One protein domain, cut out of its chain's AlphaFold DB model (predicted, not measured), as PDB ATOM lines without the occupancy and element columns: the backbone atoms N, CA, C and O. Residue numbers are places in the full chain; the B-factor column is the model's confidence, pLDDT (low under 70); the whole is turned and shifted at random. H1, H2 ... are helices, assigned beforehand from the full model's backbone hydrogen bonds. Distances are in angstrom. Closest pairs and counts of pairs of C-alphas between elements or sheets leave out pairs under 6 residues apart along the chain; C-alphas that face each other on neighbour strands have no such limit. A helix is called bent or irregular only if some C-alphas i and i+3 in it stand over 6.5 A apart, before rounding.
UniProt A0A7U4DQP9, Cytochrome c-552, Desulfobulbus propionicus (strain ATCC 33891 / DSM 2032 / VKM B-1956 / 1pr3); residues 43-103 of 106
ATOM      1  N   LYS A  43      66.027 -38.810 -45.971       93.00
ATOM      2  CA  LYS A  43      66.558 -39.985 -46.682       93.00
ATOM      3  C   LYS A  43      65.744 -41.258 -46.481       93.00
ATOM      4  O   LYS A  43      65.715 -42.102 -47.369       93.00
ATOM      5  N   CYS A  44      65.101 -41.428 -45.326       90.00
ATOM      6  CA  CYS A  44      64.504 -42.710 -44.953       90.00
ATOM      7  C   CYS A  44      62.976 -42.658 -44.795       90.00
ATOM      8  O   CYS A  44      62.336 -43.702 -44.941       90.00
ATOM      9  N   ALA A  45      62.376 -41.497 -44.495       81.69
ATOM     10  CA  ALA A  45      60.952 -41.408 -44.140       81.69
ATOM     11  C   ALA A  45      59.978 -41.542 -45.325       81.69
ATOM     12  O   ALA A  45      58.791 -41.768 -45.105       81.69
ATOM     13  N   THR A  46      60.466 -41.447 -46.562       78.38
ATOM     14  CA  THR A  46      59.621 -41.304 -47.759       78.38
ATOM     15  C   THR A  46      58.918 -42.591 -48.200       78.38
ATOM     16  O   THR A  46      57.789 -42.524 -48.673       78.38
ATOM     17  N   CYS A  47      59.552 -43.762 -48.059       76.88
ATOM     18  CA  CYS A  47      59.081 -44.969 -48.758       76.88
ATOM     19  C   CYS A  47      58.470 -46.032 -47.832       76.88
ATOM     20  O   CYS A  47      57.403 -46.559 -48.128       76.88
ATOM     21  N   HIS A  48      59.116 -46.376 -46.711       82.25
ATOM     22  CA  HIS A  48      58.659 -47.487 -45.856       82.25
ATOM     23  C   HIS A  48      59.305 -47.495 -44.452       82.25
ATOM     24  O   HIS A  48      59.663 -48.540 -43.897       82.25
ATOM     25  N   PHE A  49      59.502 -46.315 -43.864       85.44
ATOM     26  CA  PHE A  49      60.265 -46.149 -42.621       85.44
ATOM     27  C   PHE A  49      59.685 -46.909 -41.428       85.44
ATOM     28  O   PHE A  49      60.379 -47.693 -40.779       85.44
ATOM     29  N   VAL A  50      58.395 -46.710 -41.153       87.31
ATOM     30  CA  VAL A  50      57.728 -47.290 -39.979       87.31
ATOM     31  C   VAL A  50      57.757 -48.820 -40.023       87.31
ATOM     32  O   VAL A  50      57.953 -49.464 -38.993       87.31
ATOM     33  N   THR A  51      57.625 -49.407 -41.212       88.44
ATOM     34  CA  THR A  51      57.578 -50.863 -41.389       88.44
ATOM     35  C   THR A  51      58.950 -51.516 -41.229       88.44
ATOM     36  O   THR A  51      59.047 -52.559 -40.590       88.44
ATOM     37  N   TYR A  52      60.021 -50.912 -41.760       89.38
ATOM     38  CA  TYR A  52      61.339 -51.564 -41.802       89.38
ATOM     39  C   TYR A  52      62.376 -50.991 -40.835       89.38
ATOM     40  O   TYR A  52      63.204 -51.744 -40.321       89.38
ATOM     41  N   ILE A  53      62.352 -49.684 -40.571       92.38
ATOM     42  CA  ILE A  53      63.377 -49.001 -39.770       92.38
ATOM     43  C   ILE A  53      63.003 -49.022 -38.289       92.38
ATOM     44  O   ILE A  53      63.823 -49.399 -37.451       92.38
ATOM     45  N   CYS A  54      61.747 -48.729 -37.950       93.94
ATOM     46  CA  CYS A  54      61.318 -48.685 -36.552       93.94
ATOM     47  C   CYS A  54      61.488 -50.002 -35.778       93.94
ATOM     48  O   CYS A  54      61.944 -49.946 -34.634       93.94
ATOM     49  N   PRO A  55      61.209 -51.194 -36.342       94.69
ATOM     50  CA  PRO A  55      61.520 -52.446 -35.655       94.69
ATOM     51  C   PRO A  55      63.015 -52.612 -35.368       94.69
ATOM     52  O   PRO A  55      63.381 -53.101 -34.305       94.69
ATOM     53  N   LYS A  56      63.890 -52.167 -36.276       94.75
ATOM     54  CA  LYS A  56      65.349 -52.273 -36.119       94.75
ATOM     55  C   LYS A  56      65.892 -51.285 -35.086       94.75
ATOM     56  O   LYS A  56      66.768 -51.658 -34.310       94.75
ATOM     57  N   ILE A  57      65.322 -50.077 -35.024       94.00
ATOM     58  CA  ILE A  57      65.580 -49.108 -33.947       94.00
ATOM     59  C   ILE A  57      65.180 -49.714 -32.596       94.00
ATOM     60  O   ILE A  57      65.985 -49.722 -31.669       94.00
ATOM     61  N   LYS A  58      63.972 -50.288 -32.488       93.62
ATOM     62  CA  LYS A  58      63.490 -50.934 -31.250       93.62
ATOM     63  C   LYS A  58      64.357 -52.126 -30.831       93.62
ATOM     64  O   LYS A  58      64.559 -52.344 -29.645       93.62
ATOM     65  N   GLN A  59      64.889 -52.873 -31.796       95.25
ATOM     66  CA  GLN A  59      65.821 -53.980 -31.558       95.25
ATOM     67  C   GLN A  59      67.241 -53.528 -31.179       95.25
ATOM     68  O   GLN A  59      68.075 -54.390 -30.909       95.25
ATOM     69  N   GLY A  60      67.548 -52.226 -31.206       94.81
ATOM     70  CA  GLY A  60      68.877 -51.712 -30.868       94.81
ATOM     71  C   GLY A  60      69.975 -52.218 -31.806       94.81
ATOM     72  O   GLY A  60      71.055 -52.591 -31.354       94.81
ATOM     73  N   LYS A  61      69.700 -52.309 -33.116       96.31
ATOM     74  CA  LYS A  61      70.710 -52.758 -34.087       96.31
ATOM     75  C   LYS A  61      71.917 -51.809 -34.096       96.31
ATOM     76  O   LYS A  61      71.757 -50.595 -34.053       96.31
ATOM     77  N   GLY A  62      73.123 -52.377 -34.159       95.62
ATOM     78  CA  GLY A  62      74.379 -51.620 -34.153       95.62
ATOM     79  C   GLY A  62      74.830 -51.150 -35.541       95.62
ATOM     80  O   GLY A  62      74.248 -51.524 -36.562       95.62
ATOM     81  N   ARG A  63      75.921 -50.368 -35.583       97.31
ATOM     82  CA  ARG A  63      76.474 -49.746 -36.809       97.31
ATOM     83  C   ARG A  63      76.624 -50.705 -37.991       97.31
ATOM     84  O   ARG A  63      76.263 -50.340 -39.102       97.31
ATOM     85  N   PHE A  64      77.125 -51.927 -37.781       97.62
ATOM     86  CA  PHE A  64      77.342 -52.883 -38.877       97.62
ATOM     87  C   PHE A  64      76.048 -53.200 -39.642       97.62
ATOM     88  O   PHE A  64      76.024 -53.174 -40.871       97.62
ATOM     89  N   THR A  65      74.951 -53.433 -38.918       97.19
ATOM     90  CA  THR A  65      73.638 -53.681 -39.522       97.19
ATOM     91  C   THR A  65      73.135 -52.457 -40.282       97.19
ATOM     92  O   THR A  65      72.659 -52.591 -41.407       97.19
ATOM     93  N   TRP A  66      73.265 -51.264 -39.701       97.56
ATOM     94  CA  TRP A  66      72.821 -50.026 -40.343       97.56
ATOM     95  C   TRP A  66      73.624 -49.682 -41.587       97.56
ATOM     96  O   TRP A  66      73.038 -49.279 -42.586       97.56
ATOM     97  N   LYS A  67      74.937 -49.929 -41.576       98.06
ATOM     98  CA  LYS A  67      75.794 -49.753 -42.751       98.06
ATOM     99  C   LYS A  67      75.347 -50.631 -43.914       98.06
ATOM    100  O   LYS A  67      75.314 -50.153 -45.043       98.06
ATOM    101  N   GLY A  68      74.965 -51.882 -43.646       97.75
ATOM    102  CA  GLY A  68      74.370 -52.755 -44.661       97.75
ATOM    103  C   GLY A  68      73.100 -52.148 -45.259       97.75
ATOM    104  O   GLY A  68      73.022 -51.960 -46.466       97.75
ATOM    105  N   ILE A  69      72.163 -51.737 -44.403       95.94
ATOM    106  CA  ILE A  69      70.872 -51.168 -44.824       95.94
ATOM    107  C   ILE A  69      71.053 -49.891 -45.647       95.94
ATOM    108  O   ILE A  69      70.451 -49.766 -46.706       95.94
ATOM    109  N   VAL A  70      71.882 -48.953 -45.186       96.25
ATOM    110  CA  VAL A  70      72.144 -47.694 -45.899       96.25
ATOM    111  C   VAL A  70      72.745 -47.975 -47.275       96.25
ATOM    112  O   VAL A  70      72.275 -47.418 -48.264       96.25
ATOM    113  N   LYS A  71      73.718 -48.891 -47.366       97.19
ATOM    114  CA  LYS A  71      74.306 -49.294 -48.652       97.19
ATOM    115  C   LYS A  71      73.288 -49.942 -49.581       97.19
ATOM    116  O   LYS A  71      73.324 -49.679 -50.778       97.19
ATOM    117  N   ASP A  72      72.410 -50.787 -49.055       95.12
ATOM    118  CA  ASP A  72      71.363 -51.412 -49.859       95.12
ATOM    119  C   ASP A  72      70.370 -50.359 -50.362       95.12
ATOM    120  O   ASP A  72      70.043 -50.361 -51.540       95.12
ATOM    121  N   MET A  73      70.007 -49.364 -49.550       94.00
ATOM    122  CA  MET A  73      69.168 -48.249 -50.008       94.00
ATOM    123  C   MET A  73      69.820 -47.397 -51.094       94.00
ATOM    124  O   MET A  73      69.123 -46.979 -52.012       94.00
ATOM    125  N   VAL A  74      71.137 -47.176 -51.052       95.25
ATOM    126  CA  VAL A  74      71.839 -46.499 -52.157       95.25
ATOM    127  C   VAL A  74      71.777 -47.324 -53.446       95.25
ATOM    128  O   VAL A  74      71.546 -46.758 -54.512       95.25
ATOM    129  N   LYS A  75      71.911 -48.658 -53.368       95.56
ATOM    130  CA  LYS A  75      71.743 -49.539 -54.543       95.56
ATOM    131  C   LYS A  75      70.323 -49.483 -55.115       95.56
ATOM    132  O   LYS A  75      70.173 -49.534 -56.328       95.56
ATOM    133  N   GLU A  76      69.317 -49.335 -54.255       91.88
ATOM    134  CA  GLU A  76      67.907 -49.166 -54.637       91.88
ATOM    135  C   GLU A  76      67.557 -47.724 -55.068       91.88
ATOM    136  O   GLU A  76      66.397 -47.417 -55.340       91.88
ATOM    137  N   GLY A  77      68.541 -46.819 -55.149       91.88
ATOM    138  CA  GLY A  77      68.371 -45.478 -55.718       91.88
ATOM    139  C   GLY A  77      68.264 -44.326 -54.714       91.88
ATOM    140  O   GLY A  77      68.014 -43.193 -55.122       91.88
ATOM    141  N   MET A  78      68.481 -44.555 -53.413       92.88
ATOM    142  CA  MET A  78      68.633 -43.459 -52.451       92.88
ATOM    143  C   MET A  78      69.864 -42.614 -52.804       92.88
ATOM    144  O   MET A  78      70.997 -43.095 -52.768       92.88
ATOM    145  N   VAL A  79      69.658 -41.326 -53.076       94.31
ATOM    146  CA  VAL A  79      70.752 -40.387 -53.349       94.31
ATOM    147  C   VAL A  79      71.325 -39.866 -52.029       94.31
ATOM    148  O   VAL A  79      70.709 -39.038 -51.350       94.31
ATOM    149  N   ALA A  80      72.509 -40.351 -51.660       94.50
ATOM    150  CA  ALA A  80      73.261 -39.906 -50.489       94.50
ATOM    151  C   ALA A  80      74.772 -39.977 -50.756       94.50
ATOM    152  O   ALA A  80      75.290 -40.993 -51.221       94.50
ATOM    153  N   THR A  81      75.485 -38.906 -50.427       96.88
ATOM    154  CA  THR A  81      76.951 -38.859 -50.416       96.88
ATOM    155  C   THR A  81      77.523 -39.829 -49.383       96.88
ATOM    156  O   THR A  81      76.848 -40.203 -48.424       96.88
ATOM    157  N   ASP A  82      78.795 -40.204 -49.523       96.69
ATOM    158  CA  ASP A  82      79.466 -41.089 -48.557       96.69
ATOM    159  C   ASP A  82      79.437 -40.527 -47.128       96.69
ATOM    160  O   ASP A  82      79.270 -41.268 -46.156       96.69
ATOM    161  N   ARG A  83      79.526 -39.198 -46.994       95.81
ATOM    162  CA  ARG A  83      79.411 -38.506 -45.706       95.81
ATOM    163  C   ARG A  83      78.009 -38.641 -45.111       95.81
ATOM    164  O   ARG A  83      77.891 -38.969 -43.934       95.81
ATOM    165  N   GLU A  84      76.961 -38.406 -45.902       96.44
ATOM    166  CA  GLU A  84      75.571 -38.585 -45.452       96.44
ATOM    167  C   GLU A  84      75.289 -40.047 -45.088       96.44
ATOM    168  O   GLU A  84      74.599 -40.308 -44.107       96.44
ATOM    169  N   GLN A  85      75.843 -41.007 -45.834       97.44
ATOM    170  CA  GLN A  85      75.709 -42.429 -45.519       97.44
ATOM    171  C   GLN A  85      76.321 -42.762 -44.158       97.44
ATOM    172  O   GLN A  85      75.646 -43.365 -43.326       97.44
ATOM    173  N   GLU A  86      77.568 -42.366 -43.892       97.56
ATOM    174  CA  GLU A  86      78.198 -42.622 -42.590       97.56
ATOM    175  C   GLU A  86      77.433 -41.937 -41.446       97.56
ATOM    176  O   GLU A  86      77.191 -42.565 -40.411       97.56
ATOM    177  N   GLN A  87      76.947 -40.713 -41.673       96.62
ATOM    178  CA  GLN A  87      76.136 -39.988 -40.699       96.62
ATOM    179  C   GLN A  87      74.783 -40.673 -40.434       96.62
ATOM    180  O   GLN A  87      74.384 -40.798 -39.280       96.62
ATOM    181  N   LEU A  88      74.097 -41.190 -41.460       96.12
ATOM    182  CA  LEU A  88      72.879 -41.996 -41.293       96.12
ATOM    183  C   LEU A  88      73.140 -43.242 -40.442       96.12
ATOM    184  O   LEU A  88      72.330 -43.584 -39.580       96.12
ATOM    185  N   VAL A  89      74.269 -43.920 -40.669       97.56
ATOM    186  CA  VAL A  89      74.644 -45.108 -39.896       97.56
ATOM    187  C   VAL A  89      74.848 -44.750 -38.423       97.56
ATOM    188  O   VAL A  89      74.371 -45.488 -37.561       97.56
ATOM    189  N   ASP A  90      75.495 -43.623 -38.123       96.31
ATOM    190  CA  ASP A  90      75.659 -43.143 -36.746       96.31
ATOM    191  C   ASP A  90      74.318 -42.772 -36.102       96.31
ATOM    192  O   ASP A  90      73.998 -43.273 -35.020       96.31
ATOM    193  N   CYS A  91      73.490 -41.985 -36.797       95.56
ATOM    194  CA  CYS A  91      72.176 -41.564 -36.311       95.56
ATOM    195  C   CYS A  91      71.245 -42.749 -36.010       95.56
ATOM    196  O   CYS A  91      70.446 -42.685 -35.080       95.56
ATOM    197  N   LEU A  92      71.318 -43.836 -36.784       95.56
ATOM    198  CA  LEU A  92      70.446 -45.000 -36.604       95.56
ATOM    199  C   LEU A  92      71.007 -46.021 -35.603       95.56
ATOM    200  O   LEU A  92      70.231 -46.730 -34.960       95.56
ATOM    201  N   ALA A  93      72.334 -46.095 -35.445       96.88
ATOM    202  CA  ALA A  93      72.978 -46.984 -34.477       96.88
ATOM    203  C   ALA A  93      72.797 -46.513 -33.030       96.88
ATOM    204  O   ALA A  93      72.657 -47.345 -32.133       96.88
ATOM    205  N   VAL A  94      72.780 -45.197 -32.806       95.31
ATOM    206  CA  VAL A  94      72.521 -44.589 -31.494       95.31
ATOM    207  C   VAL A  94      71.472 -43.483 -31.661       95.31
ATOM    208  O   VAL A  94      71.808 -42.301 -31.641       95.31
ATOM    209  N   PRO A  95      70.188 -43.842 -31.853       93.50
ATOM    210  CA  PRO A  95      69.169 -42.861 -32.184       93.50
ATOM    211  C   PRO A  95      68.830 -41.979 -30.983       93.50
ATOM    212  O   PRO A  95      68.526 -42.466 -29.881       93.50
ATOM    213  N   ASP A  96      68.856 -40.672 -31.223       92.88
ATOM    214  CA  ASP A  96      68.415 -39.652 -30.282       92.88
ATOM    215  C   ASP A  96      66.880 -39.655 -30.124       92.88
ATOM    216  O   ASP A  96      66.150 -40.421 -30.766       92.88
ATOM    217  N   ALA A  97      66.370 -38.845 -29.193       93.75
ATOM    218  CA  ALA A  97      64.931 -38.766 -28.946       93.75
ATOM    219  C   ALA A  97      64.132 -38.303 -30.187       93.75
ATOM    220  O   ALA A  97      63.125 -38.949 -30.492       93.75
ATOM    221  N   PRO A  98      64.567 -37.275 -30.944       93.06
ATOM    222  CA  PRO A  98      63.920 -36.894 -32.199       93.06
ATOM    223  C   PRO A  98      63.829 -38.012 -33.246       93.06
ATOM    224  O   PRO A  98      62.761 -38.213 -33.820       93.06
ATOM    225  N   VAL A  99      64.898 -38.784 -33.477       92.75
ATOM    226  CA  VAL A  99      64.867 -39.919 -34.419       92.75
ATOM    227  C   VAL A  99      63.924 -41.017 -33.923       92.75
ATOM    228  O   VAL A  99      63.165 -41.590 -34.707       92.75
ATOM    229  N   LYS A 100      63.912 -41.294 -32.615       93.00
ATOM    230  CA  LYS A 100      62.967 -42.254 -32.019       93.00
ATOM    231  C   LYS A 100      61.512 -41.809 -32.165       93.00
ATOM    232  O   LYS A 100      60.648 -42.672 -32.308       93.00
ATOM    233  N   ALA A 101      61.240 -40.504 -32.172       92.31
ATOM    234  CA  ALA A 101      59.888 -39.959 -32.291       92.31
ATOM    235  C   ALA A 101      59.222 -40.251 -33.651       92.31
ATOM    236  O   ALA A 101      57.997 -40.229 -33.739       92.31
ATOM    237  N   PHE A 102      59.988 -40.600 -34.692       90.06
ATOM    238  CA  PHE A 102      59.421 -41.096 -35.955       90.06
ATOM    239  C   PHE A 102      58.731 -42.456 -35.818       90.06
ATOM    240  O   PHE A 102      57.958 -42.857 -36.690       90.06
ATOM    241  N   CYS A 103      59.023 -43.193 -34.749       92.00
ATOM    242  CA  CYS A 103      58.459 -44.504 -34.511       92.00
ATOM    243  C   CYS A 103      57.263 -44.408 -33.570       92.00
ATOM    244  O   CYS A 103      57.445 -44.041 -32.409       92.00
TER     245      CYS A 103
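AT A GLANCE: This is residues 43 to 103 of the 106 residues of the protein "Cytochrome c-552" of Desulfobulbus propionicus (strain ATCC 33891 / DSM 2032 / VKM B-1956 / 1pr3) (UniProt A0A7U4DQP9). Two longer helices, H2 and H3, run opposite ways and form a V that is narrowest where H2 begins and H3 ends; the smaller helices H1 and H4 sit by that narrow end, each close to H3 without firm packing. The V is bridged at its wide end by residues 76 to 81, and residues 43 to 48 lead into H1. The printed part has 61 residues with four named helices, in the order H1, H2, H3, H4, and no named strand; the class is all helix. The whole is compact and rounded, with a radius of gyration of the C-alphas of 10.7 A and spans of 25 by 21 by 18 A.

IN THESE COORDINATES: Start at Lys 43 and go along residues 43 to 48 until you reach C-alpha 49 at (60.265, -46.149, -42.621), where H1, residues 49 to 58, begins. H1 is neither bent nor irregular, but only just: C-alphas 51 and 54 are 6.5 A apart. After a tight link of four residues, find C-alpha 63 at (76.474, -49.746, -36.809); from there H2, residues 63 to 75, runs 18.4 A. A short link of six residues leads to H3, residues 82 to 93, which is 16.6 A long. A tight link of three residues follows, and then H4, residues 97 to 101, which ends at C-alpha 101 at (59.888, -39.959, -32.291).

HOW THE PARTS SIT: Look first at H2 and H3, which touch, with 14 pairs of C-alphas within 8 A. Their closest C-alphas are those of Arg 63 and Ala 93, 5.0 A apart, and the helices run opposite ways at a steep tilt of 46 degrees. Next find Ile 57 of H1: its C-alpha and that of Leu 92 are the closest of H1 and H3, at 6.9 A. H1 and H3 are close but not clearly touching, and run the same way at a steep tilt of 58 degrees. H1 and H2 are near each other, with 5 pairs of C-alphas within 10 A. H4 is close to but not clearly touching H3, the closest C-alphas being those of Cys 91 and Val 99, 7.7 A apart. H4 is likewise close to but not clearly touching H1, at the C-alphas of Ile 57 and Lys 100, 7.6 A apart. H2 and H4 are apart. In H2, H3 and H4 each backbone O i to N i+4 pair is within hydrogen-bond range; in H1, 3 of 6 are.

THE WHOLE: The two C-alphas farthest apart are those of Lys 75 and Ala 97, 28.6 A. From the C-alpha of Lys 43 to that of Cys 103 you cross 15.3 A. The printed part has no cut, and no link is long. The mean pLDDT of the printed part is 93.5, and no printed residue is under 70.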